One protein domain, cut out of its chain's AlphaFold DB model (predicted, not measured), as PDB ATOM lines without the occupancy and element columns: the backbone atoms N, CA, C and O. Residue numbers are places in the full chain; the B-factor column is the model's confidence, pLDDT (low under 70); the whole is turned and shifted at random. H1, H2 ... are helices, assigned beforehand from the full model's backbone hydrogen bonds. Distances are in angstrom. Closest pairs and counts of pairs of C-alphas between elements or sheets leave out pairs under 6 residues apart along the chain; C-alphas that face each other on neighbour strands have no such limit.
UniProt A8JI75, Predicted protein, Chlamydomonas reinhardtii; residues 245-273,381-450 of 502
ATOM      1  N   ASN A 245     156.732 182.484 176.993       71.62
ATOM      2  CA  ASN A 245     156.649 183.766 177.682       71.62
ATOM      3  C   ASN A 245     155.223 184.318 177.564       71.62
ATOM      4  O   ASN A 245     154.750 184.565 176.455       71.62
ATOM      5  N   ALA A 246     154.551 184.482 178.712       70.50
ATOM      6  CA  ALA A 246     153.171 184.953 178.786       70.50
ATOM      7  C   ALA A 246     153.026 186.318 178.122       70.50
ATOM      8  O   ALA A 246     152.181 186.491 177.252       70.50
ATOM      9  N   SER A 247     153.876 187.270 178.506       71.81
ATOM     10  CA  SER A 247     153.829 188.648 178.024       71.81
ATOM     11  C   SER A 247     154.037 188.704 176.516       71.81
ATOM     12  O   SER A 247     153.253 189.336 175.814       71.81
ATOM     13  N   HIS A 248     155.025 187.965 176.000       72.56
ATOM     14  CA  HIS A 248     155.245 187.845 174.556       72.56
ATOM     15  C   HIS A 248     154.026 187.234 173.856       72.56
ATOM     16  O   HIS A 248     153.587 187.695 172.806       72.56
ATOM     17  N   HIS A 249     153.465 186.170 174.422       73.31
ATOM     18  CA  HIS A 249     152.313 185.510 173.840       73.31
ATOM     19  C   HIS A 249     151.076 186.420 173.798       73.31
ATOM     20  O   HIS A 249     150.421 186.510 172.762       73.31
ATOM     21  N   TRP A 250     150.766 187.117 174.891       72.31
ATOM     22  CA  TRP A 250     149.626 188.031 174.956       72.31
ATOM     23  C   TRP A 250     149.813 189.250 174.047       72.31
ATOM     24  O   TRP A 250     148.857 189.662 173.398       72.31
ATOM     25  N   ALA A 251     151.035 189.776 173.926       72.56
ATOM     26  CA  ALA A 251     151.324 190.898 173.032       72.56
ATOM     27  C   ALA A 251     151.121 190.549 171.545       72.56
ATOM     28  O   ALA A 251     150.669 191.389 170.767       72.56
ATOM     29  N   HIS A 252     151.435 189.312 171.144       68.44
ATOM     30  CA  HIS A 252     151.542 188.954 169.723       68.44
ATOM     31  C   HIS A 252     150.465 187.982 169.223       68.44
ATOM     32  O   HIS A 252     149.941 188.136 168.119       68.44
ATOM     33  N   VAL A 253     150.099 186.985 170.027       66.25
ATOM     34  CA  VAL A 253     149.164 185.925 169.618       66.25
ATOM     35  C   VAL A 253     147.729 186.281 169.980       66.25
ATOM     36  O   VAL A 253     146.833 186.115 169.159       66.25
ATOM     37  N   ALA A 254     147.486 186.827 171.172       61.53
ATOM     38  CA  ALA A 254     146.122 187.166 171.590       61.53
ATOM     39  C   ALA A 254     145.509 188.335 170.804       61.53
ATOM     40  O   ALA A 254     144.290 188.475 170.758       61.53
ATOM     41  N   THR A 255     146.339 189.143 170.139       66.88
ATOM     42  CA  THR A 255     145.885 190.177 169.199       66.88
ATOM     43  C   THR A 255     145.429 189.597 167.860       66.88
ATOM     44  O   THR A 255     144.690 190.250 167.130       66.88
ATOM     45  N   THR A 256     145.840 188.367 167.530       65.94
ATOM     46  CA  THR A 256     145.553 187.713 166.243       65.94
ATOM     47  C   THR A 256     144.637 186.497 166.360       65.94
ATOM     48  O   THR A 256     144.066 186.072 165.357       65.94
ATOM     49  N   ALA A 257     144.442 185.956 167.565       69.12
ATOM     50  CA  ALA A 257     143.571 184.817 167.818       69.12
ATOM     51  C   ALA A 257     142.785 184.973 169.127       69.12
ATOM     52  O   ALA A 257     143.333 185.311 170.173       69.12
ATOM     53  N   VAL A 258     141.490 184.648 169.077       75.94
ATOM     54  CA  VAL A 258     140.610 184.659 170.252       75.94
ATOM     55  C   VAL A 258     140.802 183.353 171.031       75.94
ATOM     56  O   VAL A 258     140.537 182.280 170.469       75.94
ATOM     57  N   PRO A 259     141.268 183.386 172.293       75.19
ATOM     58  CA  PRO A 259     141.374 182.183 173.108       75.19
ATOM     59  C   PRO A 259     139.971 181.650 173.439       75.19
ATOM     60  O   PRO A 259     139.039 182.418 173.671       75.19
ATOM     61  N   ARG A 260     139.796 180.324 173.462       79.12
ATOM     62  CA  ARG A 260     138.512 179.690 173.825       79.12
ATOM     63  C   ARG A 260     138.172 179.851 175.300       79.12
ATOM     64  O   ARG A 260     137.008 179.767 175.675       79.12
ATOM     65  N   THR A 261     139.186 180.016 176.137       74.31
ATOM     66  CA  THR A 261     139.047 180.158 177.581       74.31
ATOM     67  C   THR A 261     139.786 181.410 178.035       74.31
ATOM     68  O   THR A 261     140.830 181.760 177.493       74.31
ATOM     69  N   ALA A 262     139.270 182.072 179.072       65.88
ATOM     70  CA  ALA A 262     139.960 183.192 179.717       65.88
ATOM     71  C   ALA A 262     141.245 182.754 180.449       65.88
ATOM     72  O   ALA A 262     142.053 183.584 180.857       65.88
ATOM     73  N   HIS A 263     141.439 181.443 180.640       58.44
ATOM     74  CA  HIS A 263     142.621 180.917 181.301       58.44
ATOM     75  C   HIS A 263     143.824 180.890 180.354       58.44
ATOM     76  O   HIS A 263     143.725 180.291 179.279       58.44
ATOM     77  N   PRO A 264     144.982 181.451 180.764       61.62
ATOM     78  CA  PRO A 264     146.221 181.262 180.029       61.62
ATOM     79  C   PRO A 264     146.488 179.764 179.901       61.62
ATOM     80  O   PRO A 264     146.354 179.007 180.866       61.62
ATOM     81  N   LEU A 265     146.871 179.333 178.704       67.12
ATOM     82  CA  LEU A 265     147.311 177.963 178.486       67.12
ATOM     83  C   LEU A 265     148.439 177.662 179.460       67.12
ATOM     84  O   LEU A 265     149.339 178.480 179.619       67.12
ATOM     85  N   ALA A 266     148.388 176.500 180.115       60.22
ATOM     86  CA  ALA A 266     149.327 176.131 181.179       60.22
ATOM     87  C   ALA A 266     150.802 176.304 180.767       60.22
ATOM     88  O   ALA A 266     151.660 176.577 181.598       60.22
ATOM     89  N   PHE A 267     151.071 176.219 179.464       65.88
ATOM     90  CA  PHE A 267     152.382 176.357 178.852       65.88
ATOM     91  C   PHE A 267     152.891 177.810 178.773       65.88
ATOM     92  O   PHE A 267     154.097 177.985 178.614       65.88
ATOM     93  N   LEU A 268     152.022 178.826 178.911       62.78
ATOM     94  CA  LEU A 268     152.272 180.280 178.791       62.78
ATOM     95  C   LEU A 268     153.013 180.925 179.960       62.78
ATOM     96  O   LEU A 268     153.016 182.141 180.052       62.78
ATOM     97  N   MET A 269     153.624 180.176 180.871       64.50
ATOM     98  CA  MET A 269     154.143 180.768 182.111       64.50
ATOM     99  C   MET A 269     155.678 180.761 182.214       64.50
ATOM    100  O   MET A 269     156.225 180.474 183.275       64.50
ATOM    101  N   TYR A 270     156.402 181.028 181.130       61.66
ATOM    102  CA  TYR A 270     157.870 181.118 181.141       61.66
ATOM    103  C   TYR A 270     158.378 182.257 182.032       61.66
ATOM    104  O   TYR A 270     157.821 183.352 182.033       61.66
ATOM    105  N   GLY A 271     159.469 181.993 182.755       56.91
ATOM    106  CA  GLY A 271     160.294 183.007 183.415       56.91
ATOM    107  C   GLY A 271     160.034 183.223 184.904       56.91
ATOM    108  O   GLY A 271     160.997 183.442 185.630       56.91
ATOM    109  N   TYR A 272     158.792 183.103 185.390       60.84
ATOM    110  CA  TYR A 272     158.488 183.374 186.803       60.84
ATOM    111  C   TYR A 272     157.489 182.386 187.412       60.84
ATOM    112  O   TYR A 272     156.485 182.049 186.773       60.84
ATOM    113  N   PRO A 273     157.703 181.933 188.662       65.50
ATOM    114  CA  PRO A 273     156.678 181.199 189.387       65.50
ATOM    115  C   PRO A 273     155.419 182.074 189.509       65.50
ATOM    116  O   PRO A 273     155.512 183.281 189.701       65.50
ATOM    117  N   VAL A 381     164.714 155.043 173.291       37.59
ATOM    118  CA  VAL A 381     165.071 156.389 172.844       37.59
ATOM    119  C   VAL A 381     164.472 156.580 171.446       37.59
ATOM    120  O   VAL A 381     164.918 155.978 170.473       37.59
ATOM    121  N   ARG A 382     163.398 157.373 171.336       46.81
ATOM    122  CA  ARG A 382     162.780 157.688 170.035       46.81
ATOM    123  C   ARG A 382     163.787 158.406 169.131       46.81
ATOM    124  O   ARG A 382     164.530 159.266 169.598       46.81
ATOM    125  N   HIS A 383     163.732 158.130 167.827       59.91
ATOM    126  CA  HIS A 383     164.489 158.860 166.805       59.91
ATOM    127  C   HIS A 383     164.275 160.379 166.948       59.91
ATOM    128  O   HIS A 383     163.128 160.837 166.987       59.91
ATOM    129  N   CYS A 384     165.354 161.171 166.998       55.00
ATOM    130  CA  CYS A 384     165.306 162.607 167.313       55.00
ATOM    131  C   CYS A 384     164.318 163.388 166.430       55.00
ATOM    132  O   CYS A 384     163.536 164.187 166.941       55.00
ATOM    133  N   ALA A 385     164.272 163.095 165.126       60.47
ATOM    134  CA  ALA A 385     163.325 163.735 164.209       60.47
ATOM    135  C   ALA A 385     161.854 163.373 164.498       60.47
ATOM    136  O   ALA A 385     160.981 164.238 164.452       60.47
ATOM    137  N   ALA A 386     161.566 162.112 164.845       63.38
ATOM    138  CA  ALA A 386     160.213 161.684 165.206       63.38
ATOM    139  C   ALA A 386     159.767 162.322 166.530       63.38
ATOM    140  O   ALA A 386     158.604 162.692 166.692       63.38
ATOM    141  N   ARG A 387     160.713 162.509 167.459       66.75
ATOM    142  CA  ARG A 387     160.490 163.223 168.718       66.75
ATOM    143  C   ARG A 387     160.196 164.704 168.490       66.75
ATOM    144  O   ARG A 387     159.212 165.194 169.037       66.75
ATOM    145  N   LEU A 388     161.004 165.393 167.682       69.81
ATOM    146  CA  LEU A 388     160.766 166.794 167.329       69.81
ATOM    147  C   LEU A 388     159.393 166.954 166.670       69.81
ATOM    148  O   LEU A 388     158.607 167.786 167.110       69.81
ATOM    149  N   ARG A 389     159.066 166.100 165.690       73.19
ATOM    150  CA  ARG A 389     157.753 166.101 165.031       73.19
ATOM    151  C   ARG A 389     156.617 165.934 166.036       73.19
ATOM    152  O   ARG A 389     155.723 166.762 166.063       73.19
ATOM    153  N   SER A 390     156.681 164.916 166.896       73.94
ATOM    154  CA  SER A 390     155.665 164.682 167.930       73.94
ATOM    155  C   SER A 390     155.509 165.881 168.871       73.94
ATOM    156  O   SER A 390     154.385 166.214 169.241       73.94
ATOM    157  N   HIS A 391     156.608 166.552 169.228       72.62
ATOM    158  CA  HIS A 391     156.557 167.742 170.069       72.62
ATOM    159  C   HIS A 391     155.890 168.931 169.369       72.62
ATOM    160  O   HIS A 391     155.006 169.563 169.944       72.62
ATOM    161  N   LEU A 392     156.289 169.212 168.128       76.06
ATOM    162  CA  LEU A 392     155.702 170.289 167.334       76.06
ATOM    163  C   LEU A 392     154.219 170.023 167.053       76.06
ATOM    164  O   LEU A 392     153.409 170.934 167.188       76.06
ATOM    165  N   SER A 393     153.841 168.773 166.768       78.06
ATOM    166  CA  SER A 393     152.438 168.369 166.625       78.06
ATOM    167  C   SER A 393     151.642 168.600 167.907       78.06
ATOM    168  O   SER A 393     150.533 169.112 167.829       78.06
ATOM    169  N   PHE A 394     152.202 168.287 169.082       79.25
ATOM    170  CA  PHE A 394     151.535 168.557 170.358       79.25
ATOM    171  C   PHE A 394     151.314 170.058 170.586       79.25
ATOM    172  O   PHE A 394     150.231 170.470 171.001       79.25
ATOM    173  N   ILE A 395     152.323 170.890 170.299       75.81
ATOM    174  CA  ILE A 395     152.194 172.351 170.411       75.81
ATOM    175  C   ILE A 395     151.136 172.866 169.428       75.81
ATOM    176  O   ILE A 395     150.275 173.647 169.823       75.81
ATOM    177  N   ALA A 396     151.159 172.411 168.175       79.06
ATOM    178  CA  ALA A 396     150.190 172.819 167.164       79.06
ATOM    179  C   ALA A 396     148.754 172.401 167.532       79.06
ATOM    180  O   ALA A 396     147.844 173.227 167.472       79.06
ATOM    181  N   ASP A 397     148.554 171.155 167.972       80.38
ATOM    182  CA  ASP A 397     147.254 170.656 168.445       80.38
ATOM    183  C   ASP A 397     146.760 171.446 169.661       80.38
ATOM    184  O   ASP A 397     145.593 171.826 169.737       80.38
ATOM    185  N   THR A 398     147.669 171.790 170.576       77.88
ATOM    186  CA  THR A 398     147.349 172.674 171.700       77.88
ATOM    187  C   THR A 398     146.806 174.005 171.189       77.88
ATOM    188  O   THR A 398     145.703 174.379 171.566       77.88
ATOM    189  N   TYR A 399     147.499 174.689 170.272       75.25
ATOM    190  CA  TYR A 399     146.998 175.938 169.683       75.25
ATOM    191  C   TYR A 399     145.611 175.747 169.035       75.25
ATOM    192  O   TYR A 399     144.693 176.528 169.285       75.25
ATOM    193  N   LEU A 400     145.398 174.670 168.279       79.19
ATOM    194  CA  LEU A 400     144.104 174.380 167.643       79.19
ATOM    195  C   LEU A 400     142.951 174.203 168.647       79.19
ATOM    196  O   LEU A 400     141.823 174.648 168.394       79.19
ATOM    197  N   ARG A 401     143.215 173.565 169.792       81.12
ATOM    198  CA  ARG A 401     142.227 173.384 170.871       81.12
ATOM    199  C   ARG A 401     142.008 174.655 171.680       81.12
ATOM    200  O   ARG A 401     140.912 174.872 172.191       81.12
ATOM    201  N   SER A 402     143.041 175.475 171.802       77.62
ATOM    202  CA  SER A 402     143.076 176.633 172.685       77.62
ATOM    203  C   SER A 402     142.503 177.907 172.087       77.62
ATOM    204  O   SER A 402     142.016 178.745 172.841       77.62
ATOM    205  N   TYR A 403     142.513 178.049 170.762       79.25
ATOM    206  CA  TYR A 403     141.958 179.214 170.070       79.25
ATOM    207  C   TYR A 403     140.683 178.859 169.300       79.25
ATOM    208  O   TYR A 403     140.399 177.696 168.978       79.25
ATOM    209  N   VAL A 404     139.855 179.868 169.034       78.56
ATOM    210  CA  VAL A 404     138.662 179.721 168.193       78.56
ATOM    211  C   VAL A 404     139.095 179.386 166.762       78.56
ATOM    212  O   VAL A 404     139.994 180.019 166.209       78.56
ATOM    213  N   ARG A 405     138.428 178.402 166.139       65.75
ATOM    214  CA  ARG A 405     138.799 177.836 164.826       65.75
ATOM    215  C   ARG A 405     138.964 178.894 163.728       65.75
ATOM    216  O   ARG A 405     139.865 178.752 162.912       65.75
ATOM    217  N   ARG A 406     138.143 179.955 163.734       64.50
ATOM    218  CA  ARG A 406     138.251 181.078 162.783       64.50
ATOM    219  C   ARG A 406     139.600 181.800 162.913       64.50
ATOM    220  O   ARG A 406     140.308 181.889 161.926       64.50
ATOM    221  N   GLY A 407     140.020 182.154 164.132       68.31
ATOM    222  CA  GLY A 407     141.325 182.790 164.366       68.31
ATOM    223  C   GLY A 407     142.515 181.899 164.001       68.31
ATOM    224  O   GLY A 407     143.539 182.393 163.541       68.31
ATOM    225  N   VAL A 408     142.376 180.574 164.133       65.62
ATOM    226  CA  VAL A 408     143.426 179.652 163.682       65.62
ATOM    227  C   VAL A 408     143.471 179.565 162.158       65.62
ATOM    228  O   VAL A 408     144.543 179.713 161.592       65.62
ATOM    229  N   LEU A 409     142.339 179.386 161.470       70.12
ATOM    230  CA  LEU A 409     142.311 179.376 159.999       70.12
ATOM    231  C   LEU A 409     142.853 180.685 159.410       70.12
ATOM    232  O   LEU A 409     143.634 180.636 158.464       70.12
ATOM    233  N   ASP A 410     142.526 181.824 160.021       71.81
ATOM    234  CA  ASP A 410     143.074 183.127 159.639       71.81
ATOM    235  C   ASP A 410     144.597 183.177 159.837       71.81
ATOM    236  O   ASP A 410     145.316 183.794 159.051       71.81
ATOM    237  N   ALA A 411     145.131 182.505 160.855       66.38
ATOM    238  CA  ALA A 411     146.572 182.384 161.049       66.38
ATOM    239  C   ALA A 411     147.266 181.464 160.032       66.38
ATOM    240  O   ALA A 411     148.459 181.624 159.794       66.38
ATOM    241  N   PHE A 412     146.528 180.545 159.409       67.75
ATOM    242  CA  PHE A 412     147.000 179.694 158.313       67.75
ATOM    243  C   PHE A 412     146.590 180.222 156.922       67.75
ATOM    244  O   PHE A 412     146.785 179.525 155.926       67.75
ATOM    245  N   ALA A 413     146.021 181.431 156.829       74.81
ATOM    246  CA  ALA A 413     145.547 181.986 155.565       74.81
ATOM    247  C   ALA A 413     146.685 182.135 154.526       74.81
ATOM    248  O   ALA A 413     147.846 182.347 154.898       74.81
ATOM    249  N   PRO A 414     146.385 182.053 153.215       70.44
ATOM    250  CA  PRO A 414     147.373 182.285 152.162       70.44
ATOM    251  C   PRO A 414     148.142 183.601 152.367       70.44
ATOM    252  O   PRO A 414     147.562 184.614 152.748       70.44
ATOM    253  N   GLY A 415     149.462 183.581 152.148       73.06
ATOM    254  CA  GLY A 415     150.353 184.718 152.427       73.06
ATOM    255  C   GLY A 415     150.902 184.773 153.860       73.06
ATOM    256  O   GLY A 415     151.805 185.558 154.138       73.06
ATOM    257  N   ARG A 416     150.429 183.901 154.763       72.25
ATOM    258  CA  ARG A 416     150.953 183.721 156.133       72.25
ATOM    259  C   ARG A 416     151.803 182.451 156.291       72.25
ATOM    260  O   ARG A 416     152.006 181.923 157.376       72.25
ATOM    261  N   ASN A 417     152.340 181.945 155.187       67.75
ATOM    262  CA  ASN A 417     153.295 180.834 155.146       67.75
ATOM    263  C   ASN A 417     154.758 181.281 155.328       67.75
ATOM    264  O   ASN A 417     155.652 180.439 155.358       67.75
ATOM    265  N   ALA A 418     155.011 182.585 155.467       76.56
ATOM    266  CA  ALA A 418     156.343 183.106 155.736       76.56
ATOM    267  C   ALA A 418     156.846 182.663 157.120       76.56
ATOM    268  O   ALA A 418     156.110 182.699 158.108       76.56
ATOM    269  N   THR A 419     158.125 182.294 157.209       74.88
ATOM    270  CA  THR A 419     158.786 181.927 158.474       74.88
ATOM    271  C   THR A 419     158.606 183.005 159.546       74.88
ATOM    272  O   THR A 419     158.382 182.680 160.710       74.88
ATOM    273  N   ASP A 420     158.640 184.280 159.155       77.00
ATOM    274  CA  ASP A 420     158.478 185.414 160.071       77.00
ATOM    275  C   ASP A 420     157.071 185.498 160.665       77.00
ATOM    276  O   ASP A 420     156.921 185.799 161.848       77.00
ATOM    277  N   TRP A 421     156.043 185.125 159.895       78.31
ATOM    278  CA  TRP A 421     154.690 185.001 160.434       78.31
ATOM    279  C   TRP A 421     154.623 183.915 161.507       78.31
ATOM    280  O   TRP A 421     154.075 184.149 162.576       78.31
ATOM    281  N   TRP A 422     155.217 182.744 161.271       75.75
ATOM    282  CA  TRP A 422     155.212 181.652 162.251       75.75
ATOM    283  C   TRP A 422     156.008 181.976 163.511       75.75
ATOM    284  O   TRP A 422     155.601 181.582 164.605       75.75
ATOM    285  N   ARG A 423     157.101 182.734 163.381       75.94
ATOM    286  CA  ARG A 423     157.840 183.271 164.532       75.94
ATOM    287  C   ARG A 423     156.982 184.210 165.367       75.94
ATOM    288  O   ARG A 423     157.075 184.164 166.586       75.94
ATOM    289  N   TYR A 424     156.145 185.015 164.721       74.44
ATOM    290  CA  TYR A 424     155.237 185.942 165.385       74.44
ATOM    291  C   TYR A 424     154.016 185.237 166.005       74.44
ATOM    292  O   TYR A 424     153.711 185.424 167.181       74.44
ATOM    293  N   PHE A 425     153.329 184.408 165.218       73.44
ATOM    294  CA  PHE A 425     152.055 183.780 165.566       73.44
ATOM    295  C   PHE A 425     152.213 182.587 166.509       73.44
ATOM    296  O   PHE A 425     151.438 182.413 167.448       73.44
ATOM    297  N   ALA A 426     153.225 181.753 166.276       75.00
ATOM    298  CA  ALA A 426     153.510 180.599 167.113       75.00
ATOM    299  C   ALA A 426     155.008 180.517 167.449       75.00
ATOM    300  O   ALA A 426     155.665 179.524 167.115       75.00
ATOM    301  N   PRO A 427     155.530 181.477 168.243       75.50
ATOM    302  CA  PRO A 427     156.885 181.421 168.774       75.50
ATOM    303  C   PRO A 427     157.278 180.060 169.368       75.50
ATOM    304  O   PRO A 427     158.377 179.615 169.077       75.50
ATOM    305  N   PRO A 428     156.436 179.313 170.119       73.69
ATOM    306  CA  PRO A 428     156.868 178.030 170.679       73.69
ATOM    307  C   PRO A 428     157.029 176.936 169.629       73.69
ATOM    308  O   PRO A 428     157.639 175.919 169.933       73.69
ATOM    309  N   LEU A 429     156.493 177.074 168.416       76.12
ATOM    310  CA  LEU A 429     156.827 176.136 167.342       76.12
ATOM    311  C   LEU A 429     158.249 176.391 166.827       76.12
ATOM    312  O   LEU A 429     158.956 175.438 166.509       76.12
ATOM    313  N   MET A 430     158.672 177.655 166.805       79.94
ATOM    314  CA  MET A 430     159.911 178.099 166.157       79.94
ATOM    315  C   MET A 430     161.080 178.297 167.125       79.94
ATOM    316  O   MET A 430     162.236 178.164 166.741       79.94
ATOM    317  N   ASP A 431     160.782 178.602 168.381       75.94
ATOM    318  CA  ASP A 431     161.727 179.015 169.404       75.94
ATOM    319  C   ASP A 431     161.356 178.390 170.759       75.94
ATOM    320  O   ASP A 431     160.995 179.047 171.735       75.94
ATOM    321  N   ASN A 432     161.393 177.058 170.801       75.50
ATOM    322  CA  ASN A 432     161.246 176.291 172.034       75.50
ATOM    323  C   ASN A 432     162.565 175.640 172.451       75.50
ATOM    324  O   ASN A 432     163.484 175.478 171.653       75.50
ATOM    325  N   TYR A 433     162.604 175.170 173.698       68.88
ATOM    326  CA  TYR A 433     163.735 174.443 174.278       68.88
ATOM    327  C   TYR A 433     164.307 173.334 173.373       68.88
ATOM    328  O   TYR A 433     165.523 173.180 173.299       68.88
ATOM    329  N   LEU A 434     163.468 172.546 172.686       68.44
ATOM    330  CA  LEU A 434     163.953 171.467 171.818       68.44
ATOM    331  C   LEU A 434     164.617 172.026 170.559       68.44
ATOM    332  O   LEU A 434     165.695 171.561 170.205       68.44
ATOM    333  N   VAL A 435     164.028 173.042 169.927       73.12
ATOM    334  CA  VAL A 435     164.643 173.729 168.777       73.12
ATOM    335  C   VAL A 435     165.968 174.382 169.184       73.12
ATOM    336  O   VAL A 435     166.979 174.193 168.513       73.12
ATOM    337  N   ARG A 436     165.993 175.043 170.344       76.88
ATOM    338  CA  ARG A 436     167.193 175.602 170.981       76.88
ATOM    339  C   ARG A 436     168.287 174.568 171.206       76.88
ATOM    340  O   ARG A 436     169.427 174.785 170.822       76.88
ATOM    341  N   SER A 437     167.924 173.423 171.779       68.62
ATOM    342  CA  SER A 437     168.865 172.331 172.055       68.62
ATOM    343  C   SER A 437     169.460 171.753 170.771       68.62
ATOM    344  O   SER A 437     170.628 171.378 170.750       68.62
ATOM    345  N   LEU A 438     168.674 171.697 169.690       72.50
ATOM    346  CA  LEU A 438     169.152 171.250 168.379       72.50
ATOM    347  C   LEU A 438     170.114 172.254 167.729       72.50
ATOM    348  O   LEU A 438     170.970 171.839 166.953       72.50
ATOM    349  N   GLY A 439     169.996 173.544 168.049       71.06
ATOM    350  CA  GLY A 439     170.911 174.592 167.590       71.06
ATOM    351  C   GLY A 439     172.238 174.669 168.357       71.06
ATOM    352  O   GLY A 439     173.097 175.469 167.999       71.06
ATOM    353  N   GLY A 440     172.422 173.847 169.397       75.19
ATOM    354  CA  GLY A 440     173.601 173.875 170.264       75.19
ATOM    355  C   GLY A 440     173.581 175.011 171.292       75.19
ATOM    356  O   GLY A 440     172.667 175.832 171.331       75.19
ATOM    357  N   GLU A 441     174.607 175.057 172.145       71.00
ATOM    358  CA  GLU A 441     174.684 175.965 173.304       71.00
ATOM    359  C   GLU A 441     174.561 177.451 172.928       71.00
ATOM    360  O   GLU A 441     173.864 178.208 173.603       71.00
ATOM    361  N   GLY A 442     175.151 177.860 171.800       76.00
ATOM    362  CA  GLY A 442     175.066 179.240 171.317       76.00
ATOM    363  C   GLY A 442     173.637 179.683 170.994       76.00
ATOM    364  O   GLY A 442     173.249 180.794 171.342       76.00
ATOM    365  N   VAL A 443     172.830 178.811 170.380       74.06
ATOM    366  CA  VAL A 443     171.410 179.083 170.088       74.06
ATOM    367  C   VAL A 443     170.562 178.938 171.350       74.06
ATOM    368  O   VAL A 443     169.595 179.676 171.547       74.06
ATOM    369  N   PHE A 444     170.933 178.001 172.220       72.31
ATOM    370  CA  PHE A 444     170.231 177.729 173.462       72.31
ATOM    371  C   PHE A 444     170.142 178.960 174.370       72.31
ATOM    372  O   PHE A 444     169.059 179.258 174.881       72.31
ATOM    373  N   SER A 445     171.245 179.699 174.487       76.88
ATOM    374  CA  SER A 445     171.387 180.867 175.365       76.88
ATOM    375  C   SER A 445     170.855 182.183 174.784       76.88
ATOM    376  O   SER A 445     170.892 183.203 175.470       76.88
ATOM    377  N   LEU A 446     170.362 182.204 173.540       78.69
ATOM    378  CA  LEU A 446     169.827 183.433 172.942       78.69
ATOM    379  C   LEU A 446     168.595 183.953 173.712       78.69
ATOM    380  O   LEU A 446     167.862 183.160 174.303       78.69
ATOM    381  N   PRO A 447     168.265 185.252 173.661       80.06
ATOM    382  CA  PRO A 447     166.973 185.733 174.143       80.06
ATOM    383  C   PRO A 447     165.800 185.003 173.469       80.06
ATOM    384  O   PRO A 447     165.911 184.523 172.338       80.06
ATOM    385  N   TYR A 448     164.662 184.897 174.156       71.69
ATOM    386  CA  TYR A 448     163.449 184.318 173.571       71.69
ATOM    387  C   TYR A 448     162.988 185.142 172.356       71.69
ATOM    388  O   TYR A 448     162.943 186.366 172.432       71.69
ATOM    389  N   GLY A 449     162.658 184.482 171.247       73.81
ATOM    390  CA  GLY A 449     162.315 185.097 169.960       73.81
ATOM    391  C   GLY A 449     163.514 185.345 169.034       73.81
ATOM    392  O   GLY A 449     163.321 185.660 167.862       73.81
ATOM    393  N   ALA A 450     164.751 185.182 169.512       81.56
ATOM    394  CA  ALA A 450     165.945 185.480 168.721       81.56
ATOM    395  C   ALA A 450     166.301 184.389 167.695       81.56
ATOM    396  O   ALA A 450     167.161 184.621 166.842       81.56
TER     397      ALA A 450
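This is residues 245 to 273 and 381 to 450 of the 502 residues of the protein "Predicted protein" of Chlamydomonas reinhardtii (UniProt A8JI75). One long helix, H2, makes one side of the model; after it the chain turns through H3 and comes back as a broken string of short helices, H4 to H7, in which small H5 packs on H2. H1 lies on the far side of H5 from H2, and residues 253 to 273 form a long stretch with no named element. The printed part has 99 residues with seven named helices, H1 to H7 in chain order, and no named strand; its class is all helix. It is compact, with a radius of gyration of the C-alphas of 13.9 A and spans of 36 by 32 by 26 A.

H1, residues 246 to 252, is close to but not clearly touching H4, residues 419 to 425; their closest C-alphas, of His 252 and Tyr 424, are 6.4 A apart. H2, residues 384 to 402, touches H5, residues 427 to 430, with residues 392 to 396 alone, closest at C-alphas of Leu 392 and Leu 429, 6.0 A. H3, residues 405 to 411, is close to but not clearly touching H2, at a steep tilt of 57 degrees, opposite ways; the closest C-alphas, of Leu 400 and Val 408, are 6.6 A apart. H4 and H5 touch only at the corner, closest at C-alphas of Arg 423 and Met 430, 5.8 A. H6, residues 433 to 438, touches H7, residues 440 to 444, closest at C-alphas of Arg 436 and Phe 444, 4.5 A. Every O i to N i+4 pair is within hydrogen-bond range in H1, H2, H3, H4, H6 and H7; H5 is too short for one.

H1 begins at C-alpha 246 (153.171, 184.953, 178.786). H2 spans 26.8 A, and H7 ends at C-alpha 444 (170.231, 177.729, 173.462).

Residues 274 to 380 are not printed; C-alphas 273 and 381 are 31.0 A apart across the cut. Mean pLDDT of the printed part is 70.9, and 36 residues are under 70, among them 262 to 273 and 381 to 388.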